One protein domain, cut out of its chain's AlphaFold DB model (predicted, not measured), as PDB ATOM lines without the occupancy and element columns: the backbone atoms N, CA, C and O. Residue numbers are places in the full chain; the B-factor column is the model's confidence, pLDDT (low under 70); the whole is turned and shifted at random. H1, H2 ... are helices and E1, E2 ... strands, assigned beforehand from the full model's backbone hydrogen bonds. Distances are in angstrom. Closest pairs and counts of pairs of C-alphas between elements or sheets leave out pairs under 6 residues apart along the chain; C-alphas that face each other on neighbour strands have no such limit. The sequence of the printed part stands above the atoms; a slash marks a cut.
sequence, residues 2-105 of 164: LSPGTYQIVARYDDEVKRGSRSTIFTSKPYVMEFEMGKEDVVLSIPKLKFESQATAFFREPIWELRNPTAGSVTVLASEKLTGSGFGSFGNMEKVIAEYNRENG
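What this domain is: This is residues 2 to 105 of the 164 residues of an uncharacterized protein of Grimontia hollisae CIP 101886 (UniProt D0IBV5). A long antiparallel ribbon, E1 running on into E2 and coming back as E3 and E4, makes the longest axis; the short strand E8 pairs beside residues 31 to 33 of E4, nearer the middle of the ribbon, and helix H1 packs on the hairpin E2 and E3 at one end. Strand E7, which runs on into E8, joins this ribbon to a second small sheet, E5 E6 E7, while helix H2 lies across the body from that sheet, at the end of a long loop. The printed part has 104 residues, in the order E1 E2 E3 E4 E5 H1 E6 E7 E8 H2, with sheets E1 - E4 - E8, E5 - E6 - E7 and E2 - E3, all antiparallel. The class is mixed, helices and strands; the whole is only just compact, close to loose, with a radius of gyration of the C-alphas of 15.4 A, and only just flat, spanning 45 by 36 by 20 A.

How they stand to each other: Start at E1, residues 5 to 11, and look for its antiparallel neighbour E4, residues 31 to 37, where N 9 and O 33 are 2.8 A apart, within hydrogen-bond range. E1 runs on at 38 degrees into E2, residues 14 to 19, which forms a hairpin with E3, residues 22 to 27; there N 17 and O 24 are 2.8 A apart. Beside E4 you find the edge strand E8, residues 79 to 81, with N 80 and O 32 2.8 A apart. Next look at E5, residues 43 to 45, antiparallel to the inner strand E6, residues 64 to 67, with N 43 and O 67 2.8 A apart. E6 forms a hairpin with E7, residues 74 to 77, with N 66 and O 75 2.8 A apart. E7 runs on into E8 at 34 degrees. The closest C-alphas of E4 and E7, those of Met 33 and Leu 77, are 6.5 A apart. H1, residues 52 to 58, comes closest to E2 with the C-alphas of Glu 52 and Val 17, 5.5 A apart. H2, residues 93 to 103, is only just apart from E1, at 8.2 A. In H1 and H2 every O i to N i+4 pair is within hydrogen-bond range.

Where its parts are: Find C-alpha 5 at (209.702, 203.744, 158.045); from there E1 runs 18.7 A to C-alpha 11. E4 is 18.2 A long, E3 16.1 A and E2 15.0 A. H1 begins at C-alpha 52, (180.129, 189.668, 172.884). H2 runs 15.2 A, ending at C-alpha 103, (212.217, 192.094, 177.262).

The domain as a whole: The two C-alphas farthest apart, those of Ser 21 and Gly 105, are 46.7 A apart. The printed part has no cut, and the link from E8 to H2, of 11 residues, is long. The mean pLDDT of the printed part is 85.5; look for values under 70 at residue 2, residues 84 to 89, and residues 91, 102 and 105.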
ATOM      1  N   LEU A   2     202.786 210.592 158.746       66.06
ATOM      2  CA  LEU A   2     203.949 209.825 159.194       66.06
ATOM      3  C   LEU A   2     204.913 209.645 158.015       66.06
ATOM      4  O   LEU A   2     204.475 209.470 156.879       66.06
ATOM      5  N   SER A   3     206.213 209.755 158.275       76.81
ATOM      6  CA  SER A   3     207.239 209.516 157.259       76.81
ATOM      7  C   SER A   3     207.351 208.017 156.970       76.81
ATOM      8  O   SER A   3     207.033 207.212 157.839       76.81
ATOM      9  N   PRO A   4     207.856 207.608 155.798       80.69
ATOM     10  CA  PRO A   4     208.130 206.201 155.552       80.69
ATOM     11  C   PRO A   4     209.130 205.624 156.566       80.69
ATOM     12  O   PRO A   4     210.146 206.256 156.886       80.69
ATOM     13  N   GLY A   5     208.866 204.414 157.050       79.31
ATOM     14  CA  GLY A   5     209.702 203.744 158.045       79.31
ATOM     15  C   GLY A   5     208.961 202.664 158.821       79.31
ATOM     16  O   GLY A   5     207.761 202.485 158.654       79.31
ATOM     17  N   THR A   6     209.684 201.944 159.672       82.00
ATOM     18  CA  THR A   6     209.108 200.929 160.558       82.00
ATOM     19  C   THR A   6     208.451 201.599 161.758       82.00
ATOM     20  O   THR A   6     209.014 202.527 162.341       82.00
ATOM     21  N   TYR A   7     207.267 201.129 162.132       84.44
ATOM     22  CA  TYR A   7     206.504 201.632 163.266       84.44
ATOM     23  C   TYR A   7     205.971 200.478 164.102       84.44
ATOM     24  O   TYR A   7     205.481 199.479 163.576       84.44
ATOM     25  N   GLN A   8     206.000 200.678 165.415       85.31
ATOM     26  CA  GLN A   8     205.322 199.821 166.373       85.31
ATOM     27  C   GLN A   8     203.956 200.434 166.699       85.31
ATOM     28  O   GLN A   8     203.856 201.609 167.059       85.31
ATOM     29  N   ILE A   9     202.896 199.640 166.571       88.00
ATOM     30  CA  ILE A   9     201.525 200.013 166.911       88.00
ATOM     31  C   ILE A   9     201.097 199.207 168.127       88.00
ATOM     32  O   ILE A   9     201.231 197.986 168.152       88.00
ATOM     33  N   VAL A  10     200.493 199.887 169.100       89.94
ATOM     34  CA  VAL A  10     199.815 199.234 170.220       89.94
ATOM     35  C   VAL A  10     198.332 199.537 170.147       89.94
ATOM     36  O   VAL A  10     197.923 200.694 170.223       89.94
ATOM     37  N   ALA A  11     197.521 198.494 169.984       91.00
ATOM     38  CA  ALA A  11     196.083 198.627 169.796       91.00
ATOM     39  C   ALA A  11     195.298 197.808 170.819       91.00
ATOM     40  O   ALA A  11     195.651 196.681 171.171       91.00
ATOM     41  N   ARG A  12     194.178 198.377 171.263       91.12
ATOM     42  CA  ARG A  12     193.167 197.713 172.083       91.12
ATOM     43  C   ARG A  12     191.801 198.012 171.488       91.12
ATOM     44  O   ARG A  12     191.524 199.156 171.144       91.12
ATOM     45  N   TYR A  13     190.956 196.997 171.393       92.12
ATOM     46  CA  TYR A  13     189.571 197.174 170.989       92.12
ATOM     47  C   TYR A  13     188.705 197.519 172.196       92.12
ATOM     48  O   TYR A  13     188.822 196.876 173.242       92.12
ATOM     49  N   ASP A  14     187.845 198.518 172.031       92.81
ATOM     50  CA  ASP A  14     186.887 198.985 173.026       92.81
ATOM     51  C   ASP A  14     185.606 199.386 172.281       92.81
ATOM     52  O   ASP A  14     185.626 200.331 171.493       92.81
ATOM     53  N   ASP A  15     184.531 198.610 172.437       94.25
ATOM     54  CA  ASP A  15     183.252 198.891 171.773       94.25
ATOM     55  C   ASP A  15     182.063 198.326 172.561       94.25
ATOM     56  O   ASP A  15     182.184 197.374 173.345       94.25
ATOM     57  N   GLU A  16     180.884 198.894 172.318       96.25
ATOM     58  CA  GLU A  16     179.623 198.380 172.833       96.25
ATOM     59  C   GLU A  16     179.147 197.187 171.995       96.25
ATOM     60  O   GLU A  16     178.877 197.282 170.797       96.25
ATOM     61  N   VAL A  17     178.959 196.049 172.659       96.69
ATOM     62  CA  VAL A  17     178.460 194.813 172.055       96.69
ATOM     63  C   VAL A  17     177.176 194.348 172.734       96.69
ATOM     64  O   VAL A  17     176.871 194.681 173.881       96.69
ATOM     65  N   LYS A  18     176.401 193.519 172.035       97.75
ATOM     66  CA  LYS A  18     175.201 192.888 172.587       97.75
ATOM     67  C   LYS A  18     175.543 191.599 173.336       97.75
ATOM     68  O   LYS A  18     176.193 190.700 172.796       97.75
ATOM     69  N   ARG A  19     175.016 191.481 174.556       95.56
ATOM     70  CA  ARG A  19     174.944 190.255 175.365       95.56
ATOM     71  C   ARG A  19     173.464 189.916 175.568       95.56
ATOM     72  O   ARG A  19     172.817 190.392 176.504       95.56
ATOM     73  N   GLY A  20     172.903 189.135 174.642       92.94
ATOM     74  CA  GLY A  20     171.458 188.893 174.576       92.94
ATOM     75  C   GLY A  20     170.693 190.187 174.274       92.94
ATOM     76  O   GLY A  20     170.987 190.863 173.291       92.94
ATOM     77  N   SER A  21     169.736 190.551 175.131       93.38
ATOM     78  CA  SER A  21     168.971 191.803 175.015       93.38
ATOM     79  C   SER A  21     169.681 193.033 175.596       93.38
ATOM     80  O   SER A  21     169.212 194.153 175.398       93.38
ATOM     81  N   ARG A  22     170.798 192.855 176.313       96.44
ATOM     82  CA  ARG A  22     171.540 193.944 176.970       96.44
ATOM     83  C   ARG A  22     172.738 194.384 176.130       96.44
ATOM     84  O   ARG A  22     173.323 193.580 175.409       96.44
ATOM     85  N   SER A  23     173.115 195.651 176.261       95.88
ATOM     86  CA  SER A  23     174.404 196.169 175.792       95.88
ATOM     87  C   SER A  23     175.455 196.068 176.897       95.88
ATOM     88  O   SER A  23     175.130 196.209 178.077       95.88
ATOM     89  N   THR A  24     176.707 195.816 176.527       95.31
ATOM     90  CA  THR A  24     177.856 195.804 177.437       95.31
ATOM     91  C   THR A  24     179.104 196.294 176.706       95.31
ATOM     92  O   THR A  24     179.198 196.129 175.491       95.31
ATOM     93  N   ILE A  25     180.052 196.890 177.428       95.00
ATOM     94  CA  ILE A  25     181.350 197.266 176.864       95.00
ATOM     95  C   ILE A  25     182.244 196.033 176.839       95.00
ATOM     96  O   ILE A  25     182.438 195.374 177.863       95.00
ATOM     97  N   PHE A  26     182.785 195.726 175.664       94.44
ATOM     98  CA  PHE A  26     183.822 194.722 175.506       94.44
ATOM     99  C   PHE A  26     185.160 195.420 175.270       94.44
ATOM    100  O   PHE A  26     185.318 196.166 174.306       94.44
ATOM    101  N   THR A  27     186.137 195.105 176.118       91.94
ATOM    102  CA  THR A  27     187.510 195.598 175.999       91.94
ATOM    103  C   THR A  27     188.453 194.414 175.781       91.94
ATOM    104  O   THR A  27     188.494 193.488 176.596       91.94
ATOM    105  N   SER A  28     189.224 194.418 174.691       92.12
ATOM    106  CA  SER A  28     190.226 193.376 174.432       92.12
ATOM    107  C   SER A  28     191.473 193.552 175.309       92.12
ATOM    108  O   SER A  28     191.691 194.596 175.927       92.12
ATOM    109  N   LYS A  29     192.363 192.549 175.321       90.62
ATOM    110  CA  LYS A  29     193.757 192.798 175.730       90.62
ATOM    111  C   LYS A  29     194.440 193.713 174.697       90.62
ATOM    112  O   LYS A  29     193.973 193.741 173.554       90.62
ATOM    113  N   PRO A  30     195.485 194.465 175.070       91.44
ATOM    114  CA  PRO A  30     196.262 195.214 174.096       91.44
ATOM    115  C   PRO A  30     197.196 194.281 173.312       91.44
ATOM    116  O   PRO A  30     197.653 193.259 173.833       91.44
ATOM    117  N   TYR A  31     197.450 194.636 172.058       91.88
ATOM    118  CA  TYR A  31     198.307 193.904 171.131       91.88
ATOM    119  C   TYR A  31     199.364 194.846 170.558       91.88
ATOM    120  O   TYR A  31     199.042 195.995 170.252       91.88
ATOM    121  N   VAL A  32     200.593 194.353 170.415       90.44
ATOM    122  CA  VAL A  32     201.686 195.020 169.702       90.44
ATOM    123  C   VAL A  32     201.752 194.455 168.293       90.44
ATOM    124  O   VAL A  32     201.630 193.248 168.095       90.44
ATOM    125  N   MET A  33     201.912 195.335 167.318       90.56
ATOM    126  CA  MET A  33     202.128 194.991 165.920       90.56
ATOM    127  C   MET A  33     203.258 195.853 165.380       90.56
ATOM    128  O   MET A  33     203.401 197.011 165.776       90.56
ATOM    129  N   GLU A  34     204.004 195.314 164.432       87.12
ATOM    130  CA  GLU A  34     204.991 196.066 163.668       87.12
ATOM    131  C   GLU A  34     204.522 196.204 162.229       87.12
ATOM    132  O   GLU A  34     203.913 195.291 161.664       87.12
ATOM    133  N   PHE A  35     204.774 197.366 161.635       84.81
ATOM    134  CA  PHE A  35     204.474 197.579 160.230       84.81
ATOM    135  C   PHE A  35     205.462 198.544 159.578       84.81
ATOM    136  O   PHE A  35     205.961 199.478 160.210       84.81
ATOM    137  N   GLU A  36     205.702 198.338 158.288       83.88
ATOM    138  CA  GLU A  36     206.448 199.274 157.454       83.88
ATOM    139  C   GLU A  36     205.490 200.273 156.801       83.88
ATOM    140  O   GLU A  36     204.651 199.921 155.969       83.88
ATOM    141  N   MET A  37     205.612 201.541 157.185       81.94
ATOM    142  CA  MET A  37     204.871 202.641 156.588       81.94
ATOM    143  C   MET A  37     205.501 203.037 155.257       81.94
ATOM    144  O   MET A  37     206.682 203.386 155.184       81.94
ATOM    145  N   GLY A  38     204.679 203.026 154.211       82.88
ATOM    146  CA  GLY A  38     205.007 203.598 152.912       82.88
ATOM    147  C   GLY A  38     204.739 205.104 152.857       82.88
ATOM    148  O   GLY A  38     204.799 205.817 153.852       82.88
ATOM    149  N   LYS A  39     204.430 205.610 151.660       78.69
ATOM    150  CA  LYS A  39     203.958 206.997 151.464       78.69
ATOM    151  C   LYS A  39     202.433 207.116 151.478       78.69
ATOM    152  O   LYS A  39     201.902 208.200 151.267       78.69
ATOM    153  N   GLU A  40     201.755 205.990 151.634       80.81
ATOM    154  CA  GLU A  40     200.318 205.869 151.466       80.81
ATOM    155  C   GLU A  40     199.631 205.873 152.826       80.81
ATOM    156  O   GLU A  40     200.167 205.352 153.806       80.81
ATOM    157  N   ASP A  41     198.431 206.445 152.878       84.38
ATOM    158  CA  ASP A  41     197.607 206.384 154.077       84.38
ATOM    159  C   ASP A  41     197.096 204.953 154.283       84.38
ATOM    160  O   ASP A  41     196.681 204.270 153.344       84.38
ATOM    161  N   VAL A  42     197.102 204.503 155.536       88.56
ATOM    162  CA  VAL A  42     196.628 203.173 155.925       88.56
ATOM    163  C   VAL A  42     195.695 203.268 157.124       88.56
ATOM    164  O   VAL A  42     195.838 204.135 157.985       88.56
ATOM    165  N   VAL A  43     194.729 202.355 157.185       90.56
ATOM    166  CA  VAL A  43     193.756 202.248 158.273       90.56
ATOM    167  C   VAL A  43     193.864 200.867 158.897       90.56
ATOM    168  O   VAL A  43     193.678 199.859 158.216       90.56
ATOM    169  N   LEU A  44     194.126 200.825 160.203       91.50
ATOM    170  CA  LEU A  44     194.044 199.600 160.988       91.50
ATOM    171  C   LEU A  44     192.575 199.223 161.190       91.50
ATOM    172  O   LEU A  44     191.773 200.031 161.663       91.50
ATOM    173  N   SER A  45     192.220 197.997 160.832       91.69
ATOM    174  CA  SER A  45     190.839 197.531 160.809       91.69
ATOM    175  C   SER A  45     190.705 196.103 161.320       91.69
ATOM    176  O   SER A  45     191.631 195.296 161.246       91.69
ATOM    177  N   ILE A  46     189.513 195.817 161.835       93.44
ATOM    178  CA  ILE A  46     189.032 194.486 162.200       93.44
ATOM    179  C   ILE A  46     187.573 194.360 161.725       93.44
ATOM    180  O   ILE A  46     186.926 195.383 161.459       93.44
ATOM    181  N   PRO A  47     187.008 193.144 161.614       92.75
ATOM    182  CA  PRO A  47     185.587 192.978 161.329       92.75
ATOM    183  C   PRO A  47     184.703 193.642 162.391       92.75
ATOM    184  O   PRO A  47     185.068 193.763 163.556       92.75
ATOM    185  N   LYS A  48     183.481 194.021 162.004       93.19
ATOM    186  CA  LYS A  48     182.495 194.568 162.943       93.19
ATOM    187  C   LYS A  48     181.990 193.476 163.892       93.19
ATOM    188  O   LYS A  48     181.320 192.539 163.452       93.19
ATOM    189  N   LEU A  49     182.231 193.642 165.189       95.88
ATOM    190  CA  LEU A  49     181.848 192.686 166.231       95.88
ATOM    191  C   LEU A  49     180.588 193.186 166.946       95.88
ATOM    192  O   LEU A  49     180.644 194.104 167.751       95.88
ATOM    193  N   LYS A  50     179.423 192.603 166.638       95.38
ATOM    194  CA  LYS A  50     178.137 193.073 167.195       95.38
ATOM    195  C   LYS A  50     177.783 192.421 168.525       95.38
ATOM    196  O   LYS A  50     177.061 193.008 169.327       95.38
ATOM    197  N   PHE A  51     178.230 191.186 168.725       97.31
ATOM    198  CA  PHE A  51     177.900 190.380 169.893       97.31
ATOM    199  C   PHE A  51     179.152 190.072 170.694       97.31
ATOM    200  O   PHE A  51     180.220 189.831 170.132       97.31
ATOM    201  N   GLU A  52     179.006 189.995 172.010       96.69
ATOM    202  CA  GLU A  52     180.129 189.668 172.884       96.69
ATOM    203  C   GLU A  52     180.737 188.296 172.564       96.69
ATOM    204  O   GLU A  52     181.953 188.128 172.608       96.69
ATOM    205  N   SER A  53     179.913 187.315 172.187       96.31
ATOM    206  CA  SER A  53     180.391 185.993 171.774       96.31
ATOM    207  C   SER A  53     181.282 186.063 170.532       96.31
ATOM    208  O   SER A  53     182.293 185.367 170.473       96.31
ATOM    209  N   GLN A  54     180.952 186.936 169.572       96.56
ATOM    210  CA  GLN A  54     181.777 187.180 168.387       96.56
ATOM    211  C   GLN A  54     183.094 187.846 168.767       96.56
ATOM    212  O   GLN A  54     184.146 187.387 168.335       96.56
ATOM    213  N   ALA A  55     183.048 188.882 169.609       96.06
ATOM    214  CA  ALA A  55     184.254 189.561 170.070       96.06
ATOM    215  C   ALA A  55     185.172 188.613 170.850       96.06
ATOM    216  O   ALA A  55     186.369 188.527 170.585       96.06
ATOM    217  N   THR A  56     184.596 187.814 171.747       95.56
ATOM    218  CA  THR A  56     185.320 186.805 172.525       95.56
ATOM    219  C   THR A  56     185.969 185.758 171.629       95.56
ATOM    220  O   THR A  56     187.094 185.358 171.902       95.56
ATOM    221  N   ALA A  57     185.281 185.299 170.579       96.12
ATOM    222  CA  ALA A  57     185.837 184.339 169.631       96.12
ATOM    223  C   ALA A  57     186.966 184.958 168.794       96.12
ATOM    224  O   ALA A  57     188.031 184.359 168.689       96.12
ATOM    225  N   PHE A  58     186.756 186.167 168.268       95.69
ATOM    226  CA  PHE A  58     187.735 186.878 167.449       95.69
ATOM    227  C   PHE A  58     189.040 187.141 168.213       95.69
ATOM    228  O   PHE A  58     190.115 186.823 167.725       95.69
ATOM    229  N   PHE A  59     188.970 187.624 169.457       94.94
ATOM    230  CA  PHE A  59     190.164 187.924 170.260       94.94
ATOM    231  C   PHE A  59     190.832 186.698 170.913       94.94
ATOM    232  O   PHE A  59     191.701 186.867 171.777       94.94
ATOM    233  N   ARG A  60     190.457 185.473 170.518       92.25
ATOM    234  CA  ARG A  60     191.283 184.280 170.780       92.25
ATOM    235  C   ARG A  60     192.515 184.281 169.882       92.25
ATOM    236  O   ARG A  60     193.612 184.095 170.392       92.25
ATOM    237  N   GLU A  61     192.310 184.563 168.600       91.44
ATOM    238  CA  GLU A  61     193.331 184.643 167.552       91.44
ATOM    239  C   GLU A  61     192.957 185.808 166.617       91.44
ATOM    240  O   GLU A  61     192.351 185.596 165.566       91.44
ATOM    241  N   PRO A  62     193.197 187.063 167.040       93.75
ATOM    242  CA  PRO A  62     192.746 188.223 166.285       93.75
ATOM    243  C   PRO A  62     193.550 188.391 164.998       93.75
ATOM    244  O   PRO A  62     194.768 188.229 164.986       93.75
ATOM    245  N   ILE A  63     192.858 188.794 163.937       93.12
ATOM    246  CA  ILE A  63     193.468 189.153 162.657       93.12
ATOM    247  C   ILE A  63     193.326 190.660 162.486       93.12
ATOM    248  O   ILE A  63     192.216 191.171 162.329       93.12
ATOM    249  N   TRP A  64     194.448 191.366 162.531       93.50
ATOM    250  CA  TRP A  64     194.500 192.803 162.299       93.50
ATOM    251  C   TRP A  64     194.860 193.082 160.845       93.50
ATOM    252  O   TRP A  64     195.784 192.476 160.305       93.50
ATOM    253  N   GLU A  65     194.145 194.006 160.210       93.44
ATOM    254  CA  GLU A  65     194.338 194.334 158.798       93.44
ATOM    255  C   GLU A  65     194.659 195.816 158.620       93.44
ATOM    256  O   GLU A  65     193.879 196.676 159.040       93.44
ATOM    257  N   LEU A  66     195.758 196.120 157.933       91.06
ATOM    258  CA  LEU A  66     196.001 197.440 157.361       91.06
ATOM    259  C   LEU A  66     195.358 197.521 155.987       91.06
ATOM    260  O   LEU A  66     195.675 196.742 155.089       91.06
ATOM    261  N   ARG A  67     194.465 198.490 155.823       90.31
ATOM    262  CA  ARG A  67     193.786 198.772 154.563       90.31
ATOM    263  C   ARG A  67     194.279 200.092 154.009       90.31
ATOM    264  O   ARG A  67     194.211 201.099 154.710       90.31
ATOM    265  N   ASN A  68     194.711 200.103 152.755       87.44
ATOM    266  CA  ASN A  68     194.910 201.349 152.031       87.44
ATOM    267  C   ASN A  68     193.560 201.775 151.417       87.44
ATOM    268  O   ASN A  68     193.065 201.094 150.514       87.44
ATOM    269  N   PRO A  69     192.938 202.880 151.869       81.00
ATOM    270  CA  PRO A  69     191.642 203.318 151.356       81.00
ATOM    271  C   PRO A  69     191.704 203.810 149.900       81.00
ATOM    272  O   PRO A  69     190.677 203.835 149.227       81.00
ATOM    273  N   THR A  70     192.884 204.191 149.408       80.69
ATOM    274  CA  THR A  70     193.106 204.698 148.048       80.69
ATOM    275  C   THR A  70     193.463 203.582 147.068       80.69
ATOM    276  O   THR A  70     192.896 203.527 145.981       80.69
ATOM    277  N   ALA A  71     194.379 202.683 147.439       78.94
ATOM    278  CA  ALA A  71     194.820 201.577 146.583       78.94
ATOM    279  C   ALA A  71     193.950 200.314 146.719       78.94
ATOM    280  O   ALA A  71     193.988 199.442 145.856       78.94
ATOM    281  N   GLY A  72     193.179 200.190 147.806       79.38
ATOM    282  CA  GLY A  72     192.345 199.022 148.097       79.38
ATOM    283  C   GLY A  72     193.120 197.781 148.554       79.38
ATOM    284  O   GLY A  72     192.512 196.726 148.742       79.38
ATOM    285  N   SER A  73     194.439 197.880 148.740       83.62
ATOM    286  CA  SER A  73     195.268 196.791 149.257       83.62
ATOM    287  C   SER A  73     194.970 196.512 150.732       83.62
ATOM    288  O   SER A  73     194.622 197.412 151.505       83.62
ATOM    289  N   VAL A  74     195.097 195.237 151.113       87.62
ATOM    290  CA  VAL A  74     194.907 194.753 152.483       87.62
ATOM    291  C   VAL A  74     196.127 193.939 152.886       87.62
ATOM    292  O   VAL A  74     196.480 192.978 152.203       87.62
ATOM    293  N   THR A  75     196.736 194.305 154.008       89.25
ATOM    294  CA  THR A  75     197.878 193.603 154.596       89.25
ATOM    295  C   THR A  75     197.492 193.098 155.977       89.25
ATOM    296  O   THR A  75     197.041 193.877 156.816       89.25
ATOM    297  N   VAL A  76     197.670 191.802 156.226       90.44
ATOM    298  CA  VAL A  76     197.474 191.217 157.560       90.44
ATOM    299  C   VAL A  76     198.713 191.487 158.407       90.44
ATOM    300  O   VAL A  76     199.830 191.225 157.964       90.44
ATOM    301  N   LEU A  77     198.515 191.996 159.621       89.75
ATOM    302  CA  LEU A  77     199.588 192.228 160.581       89.75
ATOM    303  C   LEU A  77     199.745 191.042 161.528       89.75
ATOM    304  O   LEU A  77     198.767 190.552 162.101       89.75
ATOM    305  N   ALA A  78     200.995 190.636 161.744       86.31
ATOM    306  CA  ALA A  78     201.343 189.800 162.880       86.31
ATOM    307  C   ALA A  78     201.143 190.619 164.162       86.31
ATOM    308  O   ALA A  78     201.618 191.750 164.266       86.31
ATOM    309  N   SER A  79     200.402 190.059 165.117       89.06
ATOM    310  CA  SER A  79     200.122 190.726 166.385       89.06
ATOM    311  C   SER A  79     200.531 189.858 167.556       89.06
ATOM    312  O   SER A  79     200.128 188.696 167.639       89.06
ATOM    313  N   GLU A  80     201.236 190.455 168.502       88.94
ATOM    314  CA  GLU A  80     201.591 189.827 169.761       88.94
ATOM    315  C   GLU A  80     200.744 190.389 170.889       88.94
ATOM    316  O   GLU A  80     200.524 191.593 171.024       88.94
ATOM    317  N   LYS A  81     200.221 189.494 171.719       89.25
ATOM    318  CA  LYS A  81     199.380 189.873 172.846       89.25
ATOM    319  C   LYS A  81     200.258 190.357 173.987       89.25
ATOM    320  O   LYS A  81     201.016 189.567 174.542       89.25
ATOM    321  N   LEU A  82     200.071 191.602 174.417       86.44
ATOM    322  CA  LEU A  82     200.776 192.095 175.593       86.44
ATOM    323  C   LEU A  82     200.344 191.319 176.836       86.44
ATOM    324  O   LEU A  82     199.153 191.171 177.152       86.44
ATOM    325  N   THR A  83     201.340 190.833 177.564       78.88
ATOM    326  CA  THR A  83     201.159 190.182 178.853       78.88
ATOM    327  C   THR A  83     201.314 191.206 179.963       78.88
ATOM    328  O   THR A  83     202.311 191.909 180.051       78.88
ATOM    329  N   GLY A  84     200.315 191.280 180.835       68.12
ATOM    330  CA  GLY A  84     200.376 192.051 182.067       68.12
ATOM    331  C   GLY A  84     199.870 191.191 183.219       68.12
ATOM    332  O   GLY A  84     198.953 190.384 183.036       68.12
ATOM    333  N   SER A  85     200.487 191.323 184.391       56.41
ATOM    334  CA  SER A  85     200.148 190.559 185.593       56.41
ATOM    335  C   SER A  85     199.384 191.422 186.608       56.41
ATOM    336  O   SER A  85     199.718 192.580 186.845       56.41
ATOM    337  N   GLY A  86     198.332 190.856 187.213       52.97
ATOM    338  CA  GLY A  86     197.551 191.502 188.278       52.97
ATOM    339  C   GLY A  86     196.398 192.405 187.811       52.97
ATOM    340  O   GLY A  86     196.195 192.634 186.619       52.97
ATOM    341  N   PHE A  87     195.601 192.896 188.762       47.31
ATOM    342  CA  PHE A  87     194.494 193.823 188.503       47.31
ATOM    343  C   PHE A  87     195.039 195.196 188.075       47.31
ATOM    344  O   PHE A  87     195.938 195.724 188.723       47.31
ATOM    345  N   GLY A  88     194.526 195.774 186.982       63.59
ATOM    346  CA  GLY A  88     195.012 197.064 186.463       63.59
ATOM    347  C   GLY A  88     196.345 196.999 185.704       63.59
ATOM    348  O   GLY A  88     196.983 198.028 185.507       63.59
ATOM    349  N   SER A  89     196.753 195.813 185.244       66.56
ATOM    350  CA  SER A  89     198.036 195.555 184.564       66.56
ATOM    351  C   SER A  89     198.303 196.418 183.325       66.56
ATOM    352  O   SER A  89     199.453 196.578 182.944       66.56
ATOM    353  N   PHE A  90     197.262 196.997 182.721       76.06
ATOM    354  CA  PHE A  90     197.355 197.896 181.564       76.06
ATOM    355  C   PHE A  90     196.943 199.341 181.890       76.06
ATOM    356  O   PHE A  90     196.622 200.106 180.986       76.06
ATOM    357  N   GLY A  91     196.900 199.714 183.174       69.19
ATOM    358  CA  GLY A  91     196.543 201.069 183.610       69.19
ATOM    359  C   GLY A  91     197.598 202.127 183.268       69.19
ATOM    360  O   GLY A  91     197.277 203.307 183.218       69.19
ATOM    361  N   ASN A  92     198.839 201.704 183.010       76.56
ATOM    362  CA  ASN A  92     199.915 202.540 182.483       76.56
ATOM    363  C   ASN A  92     200.512 201.824 181.266       76.56
ATOM    364  O   ASN A  92     201.325 200.910 181.416       76.56
ATOM    365  N   MET A  93     200.026 202.175 180.075       76.25
ATOM    366  CA  MET A  93     200.382 201.479 178.839       76.25
ATOM    367  C   MET A  93     201.846 201.724 178.477       76.25
ATOM    368  O   MET A  93     202.535 200.810 178.043       76.25
ATOM    369  N   GLU A  94     202.348 202.927 178.739       70.94
ATOM    370  CA  GLU A  94     203.724 203.339 178.480       70.94
ATOM    371  C   GLU A  94     204.714 202.440 179.225       70.94
ATOM    372  O   GLU A  94     205.693 201.970 178.648       70.94
ATOM    373  N   LYS A  95     204.431 202.131 180.495       72.00
ATOM    374  CA  LYS A  95     205.250 201.223 181.302       72.00
ATOM    375  C   LYS A  95     205.211 199.790 180.773       72.00
ATOM    376  O   LYS A  95     206.246 199.132 180.768       72.00
ATOM    377  N   VAL A  96     204.045 199.305 180.342       77.69
ATOM    378  CA  VAL A  96     203.903 197.949 179.779       77.69
ATOM    379  C   VAL A  96     204.663 197.830 178.461       77.69
ATOM    380  O   VAL A  96     205.360 196.844 178.250       77.69
ATOM    381  N   ILE A  97     204.586 198.850 177.606       78.50
ATOM    382  CA  ILE A  97     205.319 198.902 176.336       78.50
ATOM    383  C   ILE A  97     206.824 198.980 176.588       78.50
ATOM    384  O   ILE A  97     207.586 198.260 175.957       78.50
ATOM    385  N   ALA A  98     207.270 199.806 177.536       72.75
ATOM    386  CA  ALA A  98     208.685 199.900 177.884       72.75
ATOM    387  C   ALA A  98     209.241 198.575 178.433       72.75
ATOM    388  O   ALA A  98     210.392 198.231 178.168       72.75
ATOM    389  N   GLU A  99     208.432 197.830 179.189       74.31
ATOM    390  CA  GLU A  99     208.775 196.484 179.651       74.31
ATOM    391  C   GLU A  99     208.877 195.509 178.478       74.31
ATOM    392  O   GLU A  99     209.924 194.893 178.312       74.31
ATOM    393  N   TYR A 100     207.847 195.450 177.628       81.31
ATOM    394  CA  TYR A 100     207.826 194.607 176.431       81.31
ATOM    395  C   TYR A 100     209.026 194.891 175.518       81.31
ATOM    396  O   TYR A 100     209.732 193.969 175.123       81.31
ATOM    397  N   ASN A 101     209.318 196.163 175.247       77.00
ATOM    398  CA  ASN A 101     210.456 196.557 174.422       77.00
ATOM    399  C   ASN A 101     211.783 196.139 175.064       77.00
ATOM    400  O   ASN A 101     212.665 195.640 174.377       77.00
ATOM    401  N   ARG A 102     211.924 196.269 176.389       69.38
ATOM    402  CA  ARG A 102     213.131 195.828 177.100       69.38
ATOM    403  C   ARG A 102     213.299 194.309 177.092       69.38
ATOM    404  O   ARG A 102     214.426 193.838 176.961       69.38
ATOM    405  N   GLU A 103     212.215 193.561 177.282       71.38
ATOM    406  CA  GLU A 103     212.217 192.094 177.262       71.38
ATOM    407  C   GLU A 103     212.547 191.546 175.870       71.38
ATOM    408  O   GLU A 103     213.249 190.543 175.774       71.38
ATOM    409  N   ASN A 104     212.115 192.240 174.815       72.50
ATOM    410  CA  ASN A 104     212.345 191.859 173.420       72.50
ATOM    411  C   ASN A 104     213.531 192.593 172.764       72.50
ATOM    412  O   ASN A 104     213.704 192.498 171.558       72.50
ATOM    413  N   GLY A 105     214.342 193.344 173.522       66.56
ATOM    414  CA  GLY A 105     215.535 194.027 172.990       66.56
ATOM    415  C   GLY A 105     215.266 195.189 172.017       66.56
ATOM    416  O   GLY A 105     216.201 195.686 171.394       66.56
TER     417      GLY A 105